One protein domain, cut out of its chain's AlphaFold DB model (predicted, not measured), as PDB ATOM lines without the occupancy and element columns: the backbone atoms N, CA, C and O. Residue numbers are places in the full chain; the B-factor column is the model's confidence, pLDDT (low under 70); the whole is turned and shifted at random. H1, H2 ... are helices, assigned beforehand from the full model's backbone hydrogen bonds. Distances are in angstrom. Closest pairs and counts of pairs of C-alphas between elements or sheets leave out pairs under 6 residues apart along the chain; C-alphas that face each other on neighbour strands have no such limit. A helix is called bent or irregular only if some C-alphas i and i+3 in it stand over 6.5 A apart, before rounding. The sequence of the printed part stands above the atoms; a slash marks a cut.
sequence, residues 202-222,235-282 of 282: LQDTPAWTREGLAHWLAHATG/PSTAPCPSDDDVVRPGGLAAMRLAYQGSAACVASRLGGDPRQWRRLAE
ATOM      1  N   LEU A 202      17.285 108.138  -2.658       94.44
ATOM      2  CA  LEU A 202      18.473 108.655  -3.339       94.44
ATOM      3  C   LEU A 202      18.242 108.945  -4.828       94.44
ATOM      4  O   LEU A 202      19.213 109.225  -5.528       94.44
ATOM      5  N   GLN A 203      17.006 108.876  -5.335       91.38
ATOM      6  CA  GLN A 203      16.716 108.974  -6.776       91.38
ATOM      7  C   GLN A 203      17.303 110.238  -7.433       91.38
ATOM      8  O   GLN A 203      17.838 110.148  -8.535       91.38
ATOM      9  N   ASP A 204      17.274 111.367  -6.719       94.06
ATOM     10  CA  ASP A 204      17.706 112.685  -7.203       94.06
ATOM     11  C   ASP A 204      19.156 113.014  -6.811       94.06
ATOM     12  O   ASP A 204      19.662 114.100  -7.085       94.06
ATOM     13  N   THR A 205      19.850 112.071  -6.170       96.38
ATOM     14  CA  THR A 205      21.251 112.255  -5.778       96.38
ATOM     15  C   THR A 205      22.206 111.907  -6.923       96.38
ATOM     16  O   THR A 205      21.889 111.038  -7.755       96.38
ATOM     17  N   PRO A 206      23.404 112.530  -6.951       97.25
ATOM     18  CA  PRO A 206      24.416 112.251  -7.963       97.25
ATOM     19  C   PRO A 206      24.703 110.752  -8.110       97.25
ATOM     20  O   PRO A 206      24.747 110.002  -7.126       97.25
ATOM     21  N   ALA A 207      24.927 110.300  -9.340       96.38
ATOM     22  CA  ALA A 207      25.263 108.909  -9.638       96.38
ATOM     23  C   ALA A 207      26.483 108.418  -8.846       96.38
ATOM     24  O   ALA A 207      26.462 107.296  -8.334       96.38
ATOM     25  N   TRP A 208      27.504 109.264  -8.674       96.62
ATOM     26  CA  TRP A 208      28.674 108.911  -7.871       96.62
ATOM     27  C   TRP A 208      28.312 108.653  -6.402       96.62
ATOM     28  O   TRP A 208      28.877 107.765  -5.769       96.62
ATOM     29  N   THR A 209      27.312 109.351  -5.858       97.19
ATOM     30  CA  THR A 209      26.852 109.142  -4.477       97.19
ATOM     31  C   THR A 209      26.158 107.788  -4.332       97.19
ATOM     32  O   THR A 209      26.481 107.016  -3.426       97.19
ATOM     33  N   ARG A 210      25.251 107.455  -5.261       97.00
ATOM     34  CA  ARG A 210      24.537 106.166  -5.270       97.00
ATOM     35  C   ARG A 210      25.482 104.979  -5.457       97.00
ATOM     36  O   ARG A 210      25.432 104.029  -4.678       97.00
ATOM     37  N   GLU A 211      26.370 105.035  -6.450       96.75
ATOM     38  CA  GLU A 211      27.346 103.963  -6.693       96.75
ATOM     39  C   GLU A 211      28.394 103.874  -5.580       96.75
ATOM     40  O   GLU A 211      28.778 102.773  -5.191       96.75
ATOM     41  N   GLY A 212      28.810 105.008  -5.007       96.19
ATOM     42  CA  GLY A 212      29.721 105.042  -3.865       96.19
ATOM     43  C   GLY A 212      29.149 104.338  -2.637       96.19
ATOM     44  O   GLY A 212      29.836 103.518  -2.027       96.19
ATOM     45  N   LEU A 213      27.880 104.595  -2.301       96.06
ATOM     46  CA  LEU A 213      27.199 103.915  -1.198       96.06
ATOM     47  C   LEU A 213      27.077 102.407  -1.454       96.06
ATOM     48  O   LEU A 213      27.396 101.608  -0.570       96.06
ATOM     49  N   ALA A 214      26.653 102.019  -2.661       96.19
ATOM     50  CA  ALA A 214      26.536 100.618  -3.055       96.19
ATOM     51  C   ALA A 214      27.879  99.885  -2.970       96.19
ATOM     52  O   ALA A 214      27.970  98.830  -2.334       96.19
ATOM     53  N   HIS A 215      28.940 100.493  -3.502       94.94
ATOM     54  CA  HIS A 215      30.280  99.925  -3.492       94.94
ATOM     55  C   HIS A 215      30.836  99.812  -2.066       94.94
ATOM     56  O   HIS A 215      31.331  98.755  -1.672       94.94
ATOM     57  N   TRP A 216      30.696 100.862  -1.251       92.56
ATOM     58  CA  TRP A 216      31.152 100.848   0.139       92.56
ATOM     59  C   TRP A 216      30.486  99.729   0.950       92.56
ATOM     60  O   TRP A 216      31.164  98.948   1.619       92.56
ATOM     61  N   LEU A 217      29.163  99.593   0.856       90.69
ATOM     62  CA  LEU A 217      28.405  98.607   1.628       90.69
ATOM     63  C   LEU A 217      28.588  97.169   1.133       90.69
ATOM     64  O   LEU A 217      28.587  96.244   1.953       90.69
ATOM     65  N   ALA A 218      28.771  96.967  -0.174       88.19
ATOM     66  CA  ALA A 218      29.009  95.647  -0.759       88.19
ATOM     67  C   ALA A 218      30.347  95.032  -0.319       88.19
ATOM     68  O   ALA A 218      30.438  93.802  -0.183       88.19
ATOM     69  N   HIS A 219      31.350  95.890  -0.087       78.94
ATOM     70  CA  HIS A 219      32.727  95.518   0.241       78.94
ATOM     71  C   HIS A 219      33.113  95.698   1.708       78.94
ATOM     72  O   HIS A 219      34.095  95.099   2.137       78.94
ATOM     73  N   ALA A 220      32.357  96.462   2.497       63.34
ATOM     74  CA  ALA A 220      32.549  96.501   3.939       63.34
ATOM     75  C   ALA A 220      32.211  95.115   4.518       63.34
ATOM     76  O   ALA A 220      31.036  94.743   4.621       63.34
ATOM     77  N   THR A 221      33.257  94.335   4.814       51.16
ATOM     78  CA  THR A 221      33.168  92.999   5.401       51.16
ATOM     79  C   THR A 221      32.496  93.056   6.769       51.16
ATOM     80  O   THR A 221      32.377  94.106   7.400       51.16
ATOM     81  N   GLY A 222      31.951  91.910   7.176       43.88
ATOM     82  CA  GLY A 222      31.080  91.803   8.332       43.88
ATOM     83  C   GLY A 222      31.689  92.351   9.638       43.88
ATOM     84  O   GLY A 222      32.903  92.430   9.798       43.88
ATOM     85  N   PRO A 235      39.683 107.870   4.529       57.41
ATOM     86  CA  PRO A 235      39.246 109.185   4.092       57.41
ATOM     87  C   PRO A 235      40.277 109.719   3.095       57.41
ATOM     88  O   PRO A 235      41.473 109.774   3.386       57.41
ATOM     89  N   SER A 236      39.807 109.995   1.883       60.25
ATOM     90  CA  SER A 236      40.632 110.495   0.793       60.25
ATOM     91  C   SER A 236      40.615 112.016   0.824       60.25
ATOM     92  O   SER A 236      39.556 112.616   0.995       60.25
ATOM     93  N   THR A 237      41.777 112.639   0.644       68.25
ATOM     94  CA  THR A 237      41.894 114.082   0.385       68.25
ATOM     95  C   THR A 237      41.696 114.421  -1.095       68.25
ATOM     96  O   THR A 237      41.634 115.596  -1.447       68.25
ATOM     97  N   ALA A 238      41.606 113.408  -1.965       78.69
ATOM     98  CA  ALA A 238      41.303 113.604  -3.375       78.69
ATOM     99  C   ALA A 238      39.847 114.073  -3.556       78.69
ATOM    100  O   ALA A 238      38.975 113.663  -2.781       78.69
ATOM    101  N   PRO A 239      39.562 114.896  -4.581       88.56
ATOM    102  CA  PRO A 239      38.197 115.292  -4.899       88.56
ATOM    103  C   PRO A 239      37.329 114.067  -5.202       88.56
ATOM    104  O   PRO A 239      37.803 113.056  -5.727       88.56
ATOM    105  N   CYS A 240      36.041 114.163  -4.867       93.31
ATOM    106  CA  CYS A 240      35.089 113.108  -5.191       93.31
ATOM    107  C   CYS A 240      34.932 112.964  -6.710       93.31
ATOM    108  O   CYS A 240      34.963 113.980  -7.408       93.31
ATOM    109  N   PRO A 241      34.737 111.734  -7.219       96.00
ATOM    110  CA  PRO A 241      34.450 111.513  -8.633       96.00
ATOM    111  C   PRO A 241      33.202 112.267  -9.097       96.00
ATOM    112  O   PRO A 241      32.290 112.524  -8.310       96.00
ATOM    113  N   SER A 242      33.160 112.592 -10.385       96.44
ATOM    114  CA  SER A 242      31.983 113.157 -11.038       96.44
ATOM    115  C   SER A 242      30.981 112.068 -11.438       96.44
ATOM    116  O   SER A 242      31.292 110.874 -11.462       96.44
ATOM    117  N   ASP A 243      29.768 112.479 -11.808       96.75
ATOM    118  CA  ASP A 243      28.777 111.552 -12.359       96.75
ATOM    119  C   ASP A 243      29.229 110.946 -13.688       96.75
ATOM    120  O   ASP A 243      28.965 109.772 -13.940       96.75
ATOM    121  N   ASP A 244      29.964 111.693 -14.511       96.38
ATOM    122  CA  ASP A 244      30.477 111.177 -15.779       96.38
ATOM    123  C   ASP A 244      31.537 110.090 -15.576       96.38
ATOM    124  O   ASP A 244      31.496 109.073 -16.275       96.38
ATOM    125  N   ASP A 245      32.403 110.227 -14.564       95.81
ATOM    126  CA  ASP A 245      33.391 109.199 -14.203       95.81
ATOM    127  C   ASP A 245      32.730 107.855 -13.859       95.81
ATOM    128  O   ASP A 245      33.303 106.784 -14.075       95.81
ATOM    129  N   VAL A 246      31.511 107.910 -13.317       95.06
ATOM    130  CA  VAL A 246      30.760 106.756 -12.816       95.06
ATOM    131  C   VAL A 246      29.800 106.195 -13.866       95.06
ATOM    132  O   VAL A 246      29.704 104.976 -14.029       95.06
ATOM    133  N   VAL A 247      29.096 107.058 -14.598       93.25
ATOM    134  CA  VAL A 247      28.074 106.668 -15.582       93.25
ATOM    135  C   VAL A 247      28.699 106.306 -16.927       93.25
ATOM    136  O   VAL A 247      28.225 105.377 -17.586       93.25
ATOM    137  N   ARG A 248      29.764 107.006 -17.338       92.56
ATOM    138  CA  ARG A 248      30.438 106.830 -18.634       92.56
ATOM    139  C   ARG A 248      31.953 106.636 -18.469       92.56
ATOM    140  O   ARG A 248      32.735 107.359 -19.085       92.56
ATOM    141  N   PRO A 249      32.399 105.641 -17.681       93.75
ATOM    142  CA  PRO A 249      33.822 105.403 -17.490       93.75
ATOM    143  C   PRO A 249      34.485 104.995 -18.810       93.75
ATOM    144  O   PRO A 249      33.970 104.142 -19.536       93.75
ATOM    145  N   GLY A 250      35.691 105.508 -19.070       92.75
ATOM    146  CA  GLY A 250      36.490 105.167 -20.258       92.75
ATOM    147  C   GLY A 250      36.979 103.708 -20.329       92.75
ATOM    148  O   GLY A 250      37.702 103.341 -21.249       92.75
ATOM    149  N   GLY A 251      36.617 102.867 -19.356       94.81
ATOM    150  CA  GLY A 251      36.938 101.443 -19.317       94.81
ATOM    151  C   GLY A 251      36.838 100.857 -17.909       94.81
ATOM    152  O   GLY A 251      36.515 101.549 -16.942       94.81
ATOM    153  N   LEU A 252      37.162  99.569 -17.771       93.25
ATOM    154  CA  LEU A 252      37.065  98.855 -16.491       93.25
ATOM    155  C   LEU A 252      37.959  99.460 -15.392       93.25
ATOM    156  O   LEU A 252      37.541  99.533 -14.238       93.25
ATOM    157  N   ALA A 253      39.183  99.878 -15.730       94.56
ATOM    158  CA  ALA A 253      40.103 100.481 -14.765       94.56
ATOM    159  C   ALA A 253      39.577 101.829 -14.249       94.56
ATOM    160  O   ALA A 253      39.529 102.038 -13.038       94.56
ATOM    161  N   ALA A 254      39.098 102.690 -15.155       95.25
ATOM    162  CA  ALA A 254      38.483 103.969 -14.806       95.25
ATOM    163  C   ALA A 254      37.237 103.774 -13.926       95.25
ATOM    164  O   ALA A 254      37.129 104.404 -12.880       95.25
ATOM    165  N   MET A 255      36.360 102.825 -14.277       95.06
ATOM    166  CA  MET A 255      35.173 102.500 -13.476       95.06
ATOM    167  C   MET A 255      35.541 102.069 -12.051       95.06
ATOM    168  O   MET A 255      34.932 102.524 -11.089       95.06
ATOM    169  N   ARG A 256      36.551 101.201 -11.895       93.62
ATOM    170  CA  ARG A 256      37.007 100.746 -10.571       93.62
ATOM    171  C   ARG A 256      37.529 101.901  -9.724       93.62
ATOM    172  O   ARG A 256      37.159 101.987  -8.557       93.62
ATOM    173  N   LEU A 257      38.342 102.782 -10.309       94.00
ATOM    174  CA  LEU A 257      38.854 103.970  -9.622       94.00
ATOM    175  C   LEU A 257      37.716 104.915  -9.223       94.00
ATOM    176  O   LEU A 257      37.664 105.347  -8.072       94.00
ATOM    177  N   ALA A 258      36.764 105.167 -10.125       95.50
ATOM    178  CA  ALA A 258      35.599 106.001  -9.848       95.50
ATOM    179  C   ALA A 258      34.733 105.414  -8.721       95.50
ATOM    180  O   ALA A 258      34.329 106.132  -7.810       95.50
ATOM    181  N   TYR A 259      34.490 104.102  -8.713       94.81
ATOM    182  CA  TYR A 259      33.672 103.455  -7.681       94.81
ATOM    183  C   TYR A 259      34.380 103.454  -6.317       94.81
ATOM    184  O   TYR A 259      33.756 103.744  -5.296       94.81
ATOM    185  N   GLN A 260      35.693 103.202  -6.290       93.44
ATOM    186  CA  GLN A 260      36.507 103.261  -5.070       93.44
ATOM    187  C   GLN A 260      36.584 104.680  -4.497       93.44
ATOM    188  O   GLN A 260      36.376 104.869  -3.298       93.44
ATOM    189  N   GLY A 261      36.831 105.684  -5.345       94.00
ATOM    190  CA  GLY A 261      36.843 107.091  -4.941       94.00
ATOM    191  C   GLY A 261      35.479 107.549  -4.424       94.00
ATOM    192  O   GLY A 261      35.392 108.192  -3.378       94.00
ATOM    193  N   SER A 262      34.403 107.134  -5.095       95.94
ATOM    194  CA  SER A 262      33.028 107.421  -4.680       95.94
ATOM    195  C   SER A 262      32.716 106.812  -3.314       95.94
ATOM    196  O   SER A 262      32.179 107.492  -2.442       95.94
ATOM    197  N   ALA A 263      33.108 105.554  -3.090       94.38
ATOM    198  CA  ALA A 263      32.948 104.882  -1.803       94.38
ATOM    199  C   ALA A 263      33.719 105.583  -0.677       94.38
ATOM    200  O   ALA A 263      33.173 105.760   0.411       94.38
ATOM    201  N   ALA A 264      34.956 106.023  -0.931       91.56
ATOM    202  CA  ALA A 264      35.746 106.773   0.044       91.56
ATOM    203  C   ALA A 264      35.093 108.116   0.407       91.56
ATOM    204  O   ALA A 264      34.992 108.458   1.587       91.56
ATOM    205  N   CYS A 265      34.584 108.843  -0.589       93.81
ATOM    206  CA  CYS A 265      33.858 110.089  -0.368       93.81
ATOM    207  C   CYS A 265      32.563 109.891   0.424       93.81
ATOM    208  O   CYS A 265      32.316 110.617   1.387       93.81
ATOM    209  N   VAL A 266      31.749 108.898   0.059       94.31
ATOM    210  CA  VAL A 266      30.510 108.580   0.780       94.31
ATOM    211  C   VAL A 266      30.810 108.175   2.223       94.31
ATOM    212  O   VAL A 266      30.201 108.718   3.143       94.31
ATOM    213  N   ALA A 267      31.779 107.283   2.444       90.50
ATOM    214  CA  ALA A 267      32.168 106.857   3.786       90.50
ATOM    215  C   ALA A 267      32.638 108.041   4.648       90.50
ATOM    216  O   ALA A 267      32.257 108.138   5.815       90.50
ATOM    217  N   SER A 268      33.406 108.971   4.067       88.69
ATOM    218  CA  SER A 268      33.849 110.190   4.750       88.69
ATOM    219  C   SER A 268      32.676 111.108   5.115       88.69
ATOM    220  O   SER A 268      32.581 111.515   6.273       88.69
ATOM    221  N   ARG A 269      31.743 111.373   4.187       91.50
ATOM    222  CA  ARG A 269      30.546 112.200   4.449       91.50
ATOM    223  C   ARG A 269      29.646 111.607   5.535       91.50
ATOM    224  O   ARG A 269      29.063 112.337   6.332       91.50
ATOM    225  N   LEU A 270      29.556 110.281   5.586       90.81
ATOM    226  CA  LEU A 270      28.740 109.563   6.562       90.81
ATOM    227  C   LEU A 270      29.443 109.315   7.904       90.81
ATOM    228  O   LEU A 270      28.836 108.735   8.801       90.81
ATOM    229  N   GLY A 271      30.705 109.731   8.063       86.81
ATOM    230  CA  GLY A 271      31.487 109.451   9.272       86.81
ATOM    231  C   GLY A 271      31.675 107.952   9.533       86.81
ATOM    232  O   GLY A 271      31.818 107.537  10.678       86.81
ATOM    233  N   GLY A 272      31.611 107.128   8.483       82.75
ATOM    234  CA  GLY A 272      31.678 105.671   8.580       82.75
ATOM    235  C   GLY A 272      30.410 104.980   9.099       82.75
ATOM    236  O   GLY A 272      30.411 103.752   9.173       82.75
ATOM    237  N   ASP A 273      29.326 105.703   9.413       86.69
ATOM    238  CA  ASP A 273      28.062 105.098   9.856       86.69
ATOM    239  C   ASP A 273      27.103 104.860   8.671       86.69
ATOM    240  O   ASP A 273      26.472 105.798   8.169       86.69
ATOM    241  N   PRO A 274      26.920 103.602   8.228       86.88
ATOM    242  CA  PRO A 274      26.057 103.291   7.100       86.88
ATOM    243  C   PRO A 274      24.575 103.557   7.367       86.88
ATOM    244  O   PRO A 274      23.810 103.585   6.410       86.88
ATOM    245  N   ARG A 275      24.139 103.760   8.619       89.75
ATOM    246  CA  ARG A 275      22.738 104.082   8.949       89.75
ATOM    247  C   ARG A 275      22.371 105.529   8.661       89.75
ATOM    248  O   ARG A 275      21.188 105.851   8.564       89.75
ATOM    249  N   GLN A 276      23.369 106.386   8.483       91.56
ATOM    250  CA  GLN A 276      23.181 107.805   8.209       91.56
ATOM    251  C   GLN A 276      23.046 108.115   6.715       91.56
ATOM    252  O   GLN A 276      22.989 109.282   6.339       91.56
ATOM    253  N   TRP A 277      22.956 107.086   5.866       94.12
ATOM    254  CA  TRP A 277      22.895 107.201   4.407       94.12
ATOM    255  C   TRP A 277      21.808 108.153   3.885       94.12
ATOM    256  O   TRP A 277      21.976 108.717   2.810       94.12
ATOM    257  N   ARG A 278      20.718 108.375   4.636       94.38
ATOM    258  CA  ARG A 278      19.662 109.332   4.260       94.38
ATOM    259  C   ARG A 278      20.164 110.775   4.152       94.38
ATOM    260  O   ARG A 278      19.647 111.505   3.321       94.38
ATOM    261  N   ARG A 279      21.219 111.144   4.890       94.06
ATOM    262  CA  ARG A 279      21.871 112.466   4.799       94.06
ATOM    263  C   ARG A 279      22.505 112.742   3.434       94.06
ATOM    264  O   ARG A 279      22.919 113.856   3.172       94.06
ATOM    265  N   LEU A 280      22.642 111.727   2.578       93.75
ATOM    266  CA  LEU A 280      23.121 111.913   1.207       93.75
ATOM    267  C   LEU A 280      22.059 112.534   0.285       93.75
ATOM    268  O   LEU A 280      22.413 112.944  -0.816       93.75
ATOM    269  N   ALA A 281      20.788 112.545   0.702       90.50
ATOM    270  CA  ALA A 281      19.667 113.144  -0.027       90.50
ATOM    271  C   ALA A 281      19.336 114.581   0.413       90.50
ATOM    272  O   ALA A 281      18.463 115.202  -0.189       90.50
ATOM    273  N   GLU A 282      19.983 115.060   1.476       81.38
ATOM    274  CA  GLU A 282      19.847 116.411   2.039       81.38
ATOM    275  C   GLU A 282      20.912 117.339   1.443       81.38
ATOM    276  O   GLU A 282      20.567 118.503   1.147       81.38
TER     277      GLU A 282
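AT A GLANCE: This is residues 202 to 222 and 235 to 282 of the 282 residues of an uncharacterized protein of Acidobacteria bacterium (UniProt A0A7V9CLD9). Two longer helices, H1 and H3, cross as an X; short H2 packs on both, and short H4 follows H3 at its other end. The 69 printed residues include four named helices, H1 to H4 in chain order, and no named strand: all helix. The whole is compact, radius of gyration of the C-alphas 11.3 A, spanning 32 by 28 by 22 A.

HOW THE PARTS SIT: Start at H1, residues 207 to 219, the hub. It touches H3, residues 252 to 269, about perpendicular at 87 degrees; look at their closest C-alphas, Gly 212 and Ala 263, 3.8 A apart. H2, residues 243 to 247, touches residues 207 to 211 of H1 alone, closest at C-alphas 243 and 207, 5.2 A. H4, residues 274 to 280, only just touches H1, with 3 pairs of C-alphas within 8 A, closest Leu 280 and Thr 209, 7.3 A. Each O i to N i+4 pair is within hydrogen-bond range in H1, H2 and H3; irregular H4, its C-alphas 275 and 278 7.7 A apart, has 0 of 3, and 2 of 4 O i to N i+3.

IN THESE COORDINATES: Find C-alpha 207 at (25.263, 108.909, -9.638); H1 runs 18.2 A, H3 25.7 A. H4 ends at C-alpha 280, (23.121, 111.913, 1.207).

THE WHOLE: Residues 223 to 234 are cut out, C-alphas 222 and 235 being 19.7 A apart. Residues 220 to 222 and 235 to 237 have pLDDT under 70.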